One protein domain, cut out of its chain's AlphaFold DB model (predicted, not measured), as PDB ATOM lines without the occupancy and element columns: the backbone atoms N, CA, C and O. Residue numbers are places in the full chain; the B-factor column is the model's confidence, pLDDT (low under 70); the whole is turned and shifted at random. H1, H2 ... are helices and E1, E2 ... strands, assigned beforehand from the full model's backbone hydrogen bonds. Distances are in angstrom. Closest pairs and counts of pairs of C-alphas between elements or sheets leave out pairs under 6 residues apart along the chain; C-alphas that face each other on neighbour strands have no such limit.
ATOM      1  N   ASP A  13     -41.308 -37.209  27.231       86.56
ATOM      2  CA  ASP A  13     -40.651 -36.397  28.262       86.56
ATOM      3  C   ASP A  13     -39.244 -36.915  28.590       86.56
ATOM      4  O   ASP A  13     -38.312 -36.130  28.768       86.56
ATOM      5  N   GLN A  14     -39.072 -38.239  28.642       87.94
ATOM      6  CA  GLN A  14     -37.765 -38.858  28.863       87.94
ATOM      7  C   GLN A  14     -36.839 -38.617  27.674       87.94
ATOM      8  O   GLN A  14     -35.690 -38.227  27.868       87.94
ATOM      9  N   GLU A  15     -37.341 -38.795  26.451       92.00
ATOM     10  CA  GLU A  15     -36.587 -38.508  25.229       92.00
ATOM     11  C   GLU A  15     -36.135 -37.049  25.178       92.00
ATOM     12  O   GLU A  15     -34.976 -36.773  24.867       92.00
ATOM     13  N   PHE A  16     -37.037 -36.119  25.501       91.75
ATOM     14  CA  PHE A  16     -36.732 -34.696  25.541       91.75
ATOM     15  C   PHE A  16     -35.657 -34.385  26.582       91.75
ATOM     16  O   PHE A  16     -34.683 -33.705  26.260       91.75
ATOM     17  N   PHE A  17     -35.800 -34.914  27.800       91.69
ATOM     18  CA  PHE A  17     -34.824 -34.697  28.865       91.69
ATOM     19  C   PHE A  17     -33.442 -35.231  28.483       91.69
ATOM     20  O   PHE A  17     -32.458 -34.509  28.607       91.69
ATOM     21  N   ILE A  18     -33.356 -36.477  28.000       92.88
ATOM     22  CA  ILE A  18     -32.076 -37.074  27.599       92.88
ATOM     23  C   ILE A  18     -31.449 -36.244  26.478       92.88
ATOM     24  O   ILE A  18     -30.268 -35.927  26.545       92.88
ATOM     25  N   TRP A  19     -32.238 -35.851  25.477       94.56
ATOM     26  CA  TRP A  19     -31.756 -35.049  24.356       94.56
ATOM     27  C   TRP A  19     -31.197 -33.691  24.794       94.56
ATOM     28  O   TRP A  19     -30.084 -33.332  24.411       94.56
ATOM     29  N   ASP A  20     -31.949 -32.945  25.606       94.31
ATOM     30  CA  ASP A  20     -31.515 -31.655  26.152       94.31
ATOM     31  C   ASP A  20     -30.270 -31.820  27.035       94.31
ATOM     32  O   ASP A  20     -29.307 -31.064  26.893       94.31
ATOM     33  N   TYR A  21     -30.229 -32.857  27.875       93.00
ATOM     34  CA  TYR A  21     -29.064 -33.166  28.699       93.00
ATOM     35  C   TYR A  21     -27.823 -33.457  27.844       93.00
ATOM     36  O   TYR A  21     -26.778 -32.847  28.063       93.00
ATOM     37  N   THR A  22     -27.938 -34.325  26.836       93.19
ATOM     38  CA  THR A  22     -26.845 -34.654  25.910       93.19
ATOM     39  C   THR A  22     -26.324 -33.414  25.187       93.19
ATOM     40  O   THR A  22     -25.116 -33.237  25.075       93.19
ATOM     41  N   LEU A  23     -27.207 -32.516  24.740       93.38
ATOM     42  CA  LEU A  23     -26.783 -31.267  24.103       93.38
ATOM     43  C   LEU A  23     -26.056 -30.323  25.070       93.38
ATOM     44  O   LEU A  23     -25.105 -29.661  24.663       93.38
ATOM     45  N   ARG A  24     -26.468 -30.267  26.341       92.69
ATOM     46  CA  ARG A  24     -25.822 -29.429  27.368       92.69
ATOM     47  C   ARG A  24     -24.466 -29.953  27.825       92.69
ATOM     48  O   ARG A  24     -23.642 -29.154  28.250       92.69
ATOM     49  N   GLN A  25     -24.254 -31.268  27.781       91.25
ATOM     50  CA  GLN A  25     -22.970 -31.889  28.125       91.25
ATOM     51  C   GLN A  25     -21.972 -31.895  26.960       91.25
ATOM     52  O   GLN A  25     -20.842 -32.328  27.144       91.25
ATOM     53  N   HIS A  32     -22.117 -33.443  16.434       93.44
ATOM     54  CA  HIS A  32     -23.501 -33.103  16.726       93.44
ATOM     55  C   HIS A  32     -24.352 -34.388  16.833       93.44
ATOM     56  O   HIS A  32     -24.247 -35.253  15.960       93.44
ATOM     57  N   PRO A  33     -25.244 -34.523  17.837       93.38
ATOM     58  CA  PRO A  33     -26.058 -35.728  18.030       93.38
ATOM     59  C   PRO A  33     -26.844 -36.183  16.795       93.38
ATOM     60  O   PRO A  33     -26.953 -37.378  16.544       93.38
ATOM     61  N   ASN A  34     -27.359 -35.249  15.985       94.00
ATOM     62  CA  ASN A  34     -28.032 -35.604  14.725       94.00
ATOM     63  C   ASN A  34     -27.106 -36.346  13.747       94.00
ATOM     64  O   ASN A  34     -27.551 -37.298  13.110       94.00
ATOM     65  N   ASP A  35     -25.837 -35.945  13.649       95.25
ATOM     66  CA  ASP A  35     -24.880 -36.587  12.746       95.25
ATOM     67  C   ASP A  35     -24.552 -37.989  13.252       95.25
ATOM     68  O   ASP A  35     -24.552 -38.940  12.473       95.25
ATOM     69  N   VAL A  36     -24.346 -38.133  14.567       95.50
ATOM     70  CA  VAL A  36     -24.133 -39.428  15.235       95.50
ATOM     71  C   VAL A  36     -25.311 -40.366  15.015       95.50
ATOM     72  O   VAL A  36     -25.112 -41.510  14.617       95.50
ATOM     73  N   ILE A  37     -26.542 -39.881  15.185       95.19
ATOM     74  CA  ILE A  37     -27.745 -40.684  14.956       95.19
ATOM     75  C   ILE A  37     -27.786 -41.213  13.520       95.19
ATOM     76  O   ILE A  37     -28.039 -42.398  13.308       95.19
ATOM     77  N   GLN A  38     -27.537 -40.358  12.529       96.19
ATOM     78  CA  GLN A  38     -27.613 -40.765  11.124       96.19
ATOM     79  C   GLN A  38     -26.510 -41.753  10.738       96.19
ATOM     80  O   GLN A  38     -26.779 -42.723  10.034       96.19
ATOM     81  N   THR A  39     -25.283 -41.521  11.201       95.75
ATOM     82  CA  THR A  39     -24.102 -42.274  10.745       95.75
ATOM     83  C   THR A  39     -23.812 -43.523  11.572       95.75
ATOM     84  O   THR A  39     -23.492 -44.560  10.997       95.75
ATOM     85  N   ASP A  40     -23.976 -43.461  12.894       95.50
ATOM     86  CA  ASP A  40     -23.567 -44.539  13.804       95.50
ATOM     87  C   ASP A  40     -24.772 -45.382  14.263       95.50
ATOM     88  O   ASP A  40     -24.628 -46.561  14.588       95.50
ATOM     89  N   TYR A  41     -25.975 -44.797  14.255       92.00
ATOM     90  CA  TYR A  41     -27.220 -45.444  14.693       92.00
ATOM     91  C   TYR A  41     -28.210 -45.694  13.546       92.00
ATOM     92  O   TYR A  41     -29.330 -46.132  13.796       92.00
ATOM     93  N   ASN A  42     -27.824 -45.458  12.285       94.75
ATOM     94  CA  ASN A  42     -28.679 -45.642  11.100       94.75
ATOM     95  C   ASN A  42     -30.032 -44.907  11.191       94.75
ATOM     96  O   ASN A  42     -31.065 -45.416  10.754       94.75
ATOM     97  N   GLY A  43     -30.046 -43.725  11.807       92.12
ATOM     98  CA  GLY A  43     -31.259 -42.942  12.031       92.12
ATOM     99  C   GLY A  43     -32.068 -43.347  13.269       92.12
ATOM    100  O   GLY A  43     -33.072 -42.695  13.564       92.12
ATOM    101  N   ASP A  44     -31.654 -44.372  14.023       91.44
ATOM    102  CA  ASP A  44     -32.353 -44.816  15.231       91.44
ATOM    103  C   ASP A  44     -32.079 -43.879  16.417       91.44
ATOM    104  O   ASP A  44     -31.172 -44.066  17.234       91.44
ATOM    105  N   ARG A  45     -32.910 -42.838  16.505       91.06
ATOM    106  CA  ARG A  45     -32.883 -41.863  17.597       91.06
ATOM    107  C   ARG A  45     -33.177 -42.500  18.956       91.06
ATOM    108  O   ARG A  45     -32.589 -42.072  19.944       91.06
ATOM    109  N   CYS A  46     -34.077 -43.480  19.024       90.06
ATOM    110  CA  CYS A  46     -34.468 -44.090  20.295       90.06
ATOM    111  C   CYS A  46     -33.278 -44.832  20.899       90.06
ATOM    112  O   CYS A  46     -32.894 -44.566  22.038       90.06
ATOM    113  N   ARG A  47     -32.616 -45.670  20.095       91.12
ATOM    114  CA  ARG A  47     -31.413 -46.386  20.515       91.12
ATOM    115  C   ARG A  47     -30.295 -45.441  20.953       91.12
ATOM    116  O   ARG A  47     -29.704 -45.662  22.004       91.12
ATOM    117  N   TYR A  48     -30.059 -44.363  20.204       94.12
ATOM    118  CA  TYR A  48     -29.093 -43.334  20.597       94.12
ATOM    119  C   TYR A  48     -29.406 -42.738  21.975       94.12
ATOM    120  O   TYR A  48     -28.525 -42.641  22.824       94.12
ATOM    121  N   LEU A  49     -30.663 -42.359  22.224       93.00
ATOM    122  CA  LEU A  49     -31.070 -41.775  23.503       93.00
ATOM    123  C   LEU A  49     -30.941 -42.774  24.660       93.00
ATOM    124  O   LEU A  49     -30.501 -42.391  25.741       93.00
ATOM    125  N   LEU A  50     -31.267 -44.051  24.445       90.62
ATOM    126  CA  LEU A  50     -31.055 -45.101  25.447       90.62
ATOM    127  C   LEU A  50     -29.569 -45.221  25.816       90.62
ATOM    128  O   LEU A  50     -29.226 -45.229  27.000       90.62
ATOM    129  N   ASP A  51     -28.687 -45.250  24.817       92.25
ATOM    130  CA  ASP A  51     -27.243 -45.364  25.035       92.25
ATOM    131  C   ASP A  51     -26.668 -44.110  25.710       92.25
ATOM    132  O   ASP A  51     -25.873 -44.225  26.645       92.25
ATOM    133  N   MET A  52     -27.131 -42.911  25.340       93.88
ATOM    134  CA  MET A  52     -26.760 -41.663  26.022       93.88
ATOM    135  C   MET A  52     -27.236 -41.628  27.471       93.88
ATOM    136  O   MET A  52     -26.491 -41.216  28.361       93.88
ATOM    137  N   ALA A  53     -28.455 -42.089  27.741       90.81
ATOM    138  CA  ALA A  53     -28.954 -42.167  29.102       90.81
ATOM    139  C   ALA A  53     -28.133 -43.137  29.956       90.81
ATOM    140  O   ALA A  53     -27.808 -42.812  31.098       90.81
ATOM    141  N   LYS A  54     -27.742 -44.291  29.403       89.50
ATOM    142  CA  LYS A  54     -26.847 -45.247  30.073       89.50
ATOM    143  C   LYS A  54     -25.474 -44.634  30.331       89.50
ATOM    144  O   LYS A  54     -24.988 -44.695  31.460       89.50
ATOM    145  N   TRP A  55     -24.887 -44.001  29.318       90.94
ATOM    146  CA  TRP A  55     -23.579 -43.353  29.401       90.94
ATOM    147  C   TRP A  55     -23.534 -42.275  30.490       90.94
ATOM    148  O   TRP A  55     -22.636 -42.265  31.329       90.94
ATOM    149  N   HIS A  56     -24.553 -41.416  30.537       88.88
ATOM    150  CA  HIS A  56     -24.669 -40.342  31.525       88.88
ATOM    151  C   HIS A  56     -25.317 -40.774  32.850       88.88
ATOM    152  O   HIS A  56     -25.561 -39.931  33.714       88.88
ATOM    153  N   GLN A  57     -25.614 -42.067  33.026       88.12
ATOM    154  CA  GLN A  57     -26.293 -42.609  34.209       88.12
ATOM    155  C   GLN A  57     -27.609 -41.875  34.535       88.12
ATOM    156  O   GLN A  57     -27.967 -41.662  35.699       88.12
ATOM    157  N   ILE A  58     -28.347 -41.472  33.498       87.62
ATOM    158  CA  ILE A  58     -29.658 -40.843  33.623       87.62
ATOM    159  C   ILE A  58     -30.669 -41.921  33.992       87.62
ATOM    160  O   ILE A  58     -30.944 -42.854  33.241       87.62
ATOM    161  N   THR A  59     -31.259 -41.757  35.164       85.31
ATOM    162  CA  THR A  59     -32.293 -42.648  35.682       85.31
ATOM    163  C   THR A  59     -33.572 -41.866  35.926       85.31
ATOM    164  O   THR A  59     -33.511 -40.754  36.462       85.31
ATOM    165  N   PHE A  60     -34.723 -42.448  35.601       83.88
ATOM    166  CA  PHE A  60     -36.021 -41.795  35.757       83.88
ATOM    167  C   PHE A  60     -36.796 -42.377  36.939       83.88
ATOM    168  O   PHE A  60     -36.705 -43.564  37.248       83.88
ATOM    169  N   CYS A  61     -37.562 -41.521  37.610       81.62
ATOM    170  CA  CYS A  61     -38.507 -41.966  38.620       81.62
ATOM    171  C   CYS A  61     -39.744 -42.567  37.950       81.62
ATOM    172  O   CYS A  61     -40.378 -41.907  37.129       81.62
ATOM    173  N   ASP A  62     -40.149 -43.768  38.361       74.25
ATOM    174  CA  ASP A  62     -41.340 -44.427  37.809       74.25
ATOM    175  C   ASP A  62     -42.648 -43.697  38.128       74.25
ATOM    176  O   ASP A  62     -43.624 -43.815  37.392       74.25
ATOM    177  N   THR A  63     -42.679 -42.948  39.230       76.12
ATOM    178  CA  THR A  63     -43.895 -42.290  39.716       76.12
ATOM    179  C   THR A  63     -44.181 -40.993  38.968       76.12
ATOM    180  O   THR A  63     -45.331 -40.698  38.660       76.12
ATOM    181  N   CYS A  64     -43.151 -40.186  38.699       78.38
ATOM    182  CA  CYS A  64     -43.319 -38.859  38.099       78.38
ATOM    183  C   CYS A  64     -42.636 -38.698  36.739       78.38
ATOM    184  O   CYS A  64     -42.690 -37.609  36.176       78.38
ATOM    185  N   SER A  65     -41.982 -39.745  36.225       75.81
ATOM    186  CA  SER A  65     -41.230 -39.755  34.959       75.81
ATOM    187  C   SER A  65     -40.131 -38.694  34.840       75.81
ATOM    188  O   SER A  65     -39.582 -38.497  33.763       75.81
ATOM    189  N   LYS A  66     -39.766 -38.027  35.943       78.75
ATOM    190  CA  LYS A  66     -38.666 -37.057  35.981       78.75
ATOM    191  C   LYS A  66     -37.339 -37.749  36.223       78.75
ATOM    192  O   LYS A  66     -37.280 -38.749  36.946       78.75
ATOM    193  N   ALA A  67     -36.272 -37.198  35.652       80.44
ATOM    194  CA  ALA A  67     -34.923 -37.662  35.932       80.44
ATOM    195  C   ALA A  67     -34.623 -37.531  37.432       80.44
ATOM    196  O   ALA A  67     -35.142 -36.638  38.103       80.44
ATOM    197  N   LYS A  68     -33.760 -38.396  37.971       77.69
ATOM    198  CA  LYS A  68     -33.358 -38.387  39.389       77.69
ATOM    199  C   LYS A  68     -32.900 -37.006  39.862       77.69
ATOM    200  O   LYS A  68     -33.191 -36.617  40.985       77.69
ATOM    201  N   GLN A  69     -32.216 -36.273  38.990       73.62
ATOM    202  CA  GLN A  69     -31.713 -34.923  39.244       73.62
ATOM    203  C   GLN A  69     -32.852 -33.897  39.445       73.62
ATOM    204  O   GLN A  69     -32.649 -32.872  40.089       73.62
ATOM    205  N   GLU A  70     -34.062 -34.190  38.951       74.69
ATOM    206  CA  GLU A  70     -35.237 -33.313  38.996       74.69
ATOM    207  C   GLU A  70     -36.434 -33.871  39.799       74.69
ATOM    208  O   GLU A  70     -37.392 -33.131  40.057       74.69
ATOM    209  N   CYS A  71     -36.444 -35.152  40.204       75.00
ATOM    210  CA  CYS A  71     -37.544 -35.689  41.022       75.00
ATOM    211  C   CYS A  71     -37.542 -35.033  42.412       75.00
ATOM    212  O   CYS A  71     -36.566 -35.056  43.155       75.00
ATOM    213  N   ARG A  72     -38.716 -34.517  42.792       77.19
ATOM    214  CA  ARG A  72     -39.051 -34.051  44.153       77.19
ATOM    215  C   ARG A  72     -40.154 -34.893  44.793       77.19
ATOM    216  O   ARG A  72     -40.866 -34.451  45.682       77.19
ATOM    217  N   CYS A  73     -40.338 -36.091  44.262       69.19
ATOM    218  CA  CYS A  73     -41.498 -36.928  44.471       69.19
ATOM    219  C   CYS A  73     -41.490 -37.677  45.817       69.19
ATOM    220  O   CYS A  73     -42.512 -38.238  46.193       69.19
ATOM    221  N   GLY A  74     -40.374 -37.677  46.558       64.38
ATOM    222  CA  GLY A  74     -40.246 -38.292  47.891       64.38
ATOM    223  C   GLY A  74     -40.278 -39.828  47.900       64.38
ATOM    224  O   GLY A  74     -39.790 -40.446  48.841       64.38
ATOM    225  N   VAL A  75     -40.801 -40.447  46.839       62.41
ATOM    226  CA  VAL A  75     -40.785 -41.890  46.591       62.41
ATOM    227  C   VAL A  75     -39.549 -42.221  45.760       62.41
ATOM    228  O   VAL A  75     -39.294 -41.565  44.751       62.41
ATOM    229  N   ASN A  76     -38.787 -43.235  46.171       54.34
ATOM    230  CA  ASN A  76     -37.500 -43.568  45.559       54.34
ATOM    231  C   ASN A  76     -37.497 -44.851  44.683       54.34
ATOM    232  O   ASN A  76     -36.550 -45.626  44.798       54.34
ATOM    233  N   PRO A  77     -38.495 -45.142  43.815       59.12
ATOM    234  CA  PRO A  77     -38.301 -46.112  42.748       59.12
ATOM    235  C   PRO A  77     -37.655 -45.386  41.565       59.12
ATOM    236  O   PRO A  77     -38.305 -44.672  40.794       59.12
ATOM    237  N   ILE A  78     -36.334 -45.502  41.493       63.38
ATOM    238  CA  ILE A  78     -35.527 -45.031  40.375       63.38
ATOM    239  C   ILE A  78     -35.196 -46.257  39.537       63.38
ATOM    240  O   ILE A  78     -34.445 -47.121  39.993       63.38
ATOM    241  N   ASN A  79     -35.731 -46.320  38.322       65.00
ATOM    242  CA  ASN A  79     -35.368 -47.365  37.379       65.00
ATOM    243  C   ASN A  79     -34.252 -46.884  36.455       65.00
ATOM    244  O   ASN A  79     -34.227 -45.738  35.988       65.00
ATOM    245  N   VAL A  80     -33.322 -47.798  36.197       58.47
ATOM    246  CA  VAL A  80     -32.350 -47.655  35.119       58.47
ATOM    247  C   VAL A  80     -33.111 -47.868  33.818       58.47
ATOM    248  O   VAL A  80     -33.901 -48.807  33.705       58.47
ATOM    249  N   ILE A  81     -32.915 -46.957  32.871       60.00
ATOM    250  CA  ILE A  81     -33.454 -47.123  31.526       60.00
ATOM    251  C   ILE A  81     -32.898 -48.445  30.968       60.00
ATOM    252  O   ILE A  81     -31.681 -48.637  31.044       60.00
TER     253      ILE A  81
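Overview. This is residues 13 to 25 and 32 to 81 of the 82 residues of an uncharacterized protein of Candidatus Staskawiczbacteria bacterium RIFCSPLOWO2_01_FULL_38_12b (UniProt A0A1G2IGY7). A strand hairpin, E1 and E2, with its long loop makes one end of a rod, H1 packed on H3 the middle, and H2 the other end. The printed part has 63 residues, with H1, H2, H3, E1, E2 in chain order, mostly helix. It is only just compact, close to loose: radius of gyration of the C-alphas 12.5 A, spans 41 by 19 by 17 A.

Arrangement. E1, residues 59 to 61, is antiparallel to E2, residues 78 to 80; N 79 and O 60 are within hydrogen-bond range, 3.1 A. H1, residues 13 to 24, touches H3, residues 45 to 55, at a steep tilt of 66 degrees; closest C-alphas, 18 and 53, 6.2 A. H2, residues 33 to 40, is close to H3 but not clearly touching; closest C-alphas, 37 and 45, 5.9 A. In H1, H2 and H3 every O i to N i+4 pair is within hydrogen-bond range.

Along the chain. H1 spans 16.4 A from C-alpha 13 at (-40.651, -36.397, 28.262); E2 ends at C-alpha 80 (-32.350, -47.655, 35.119).

Size, cuts and confidence. Residues 26 to 31 are cut out, C-alphas 25 and 32 being 11.5 A apart. E1 to E2 is a long link. Residues 73 to 81 have pLDDT under 70.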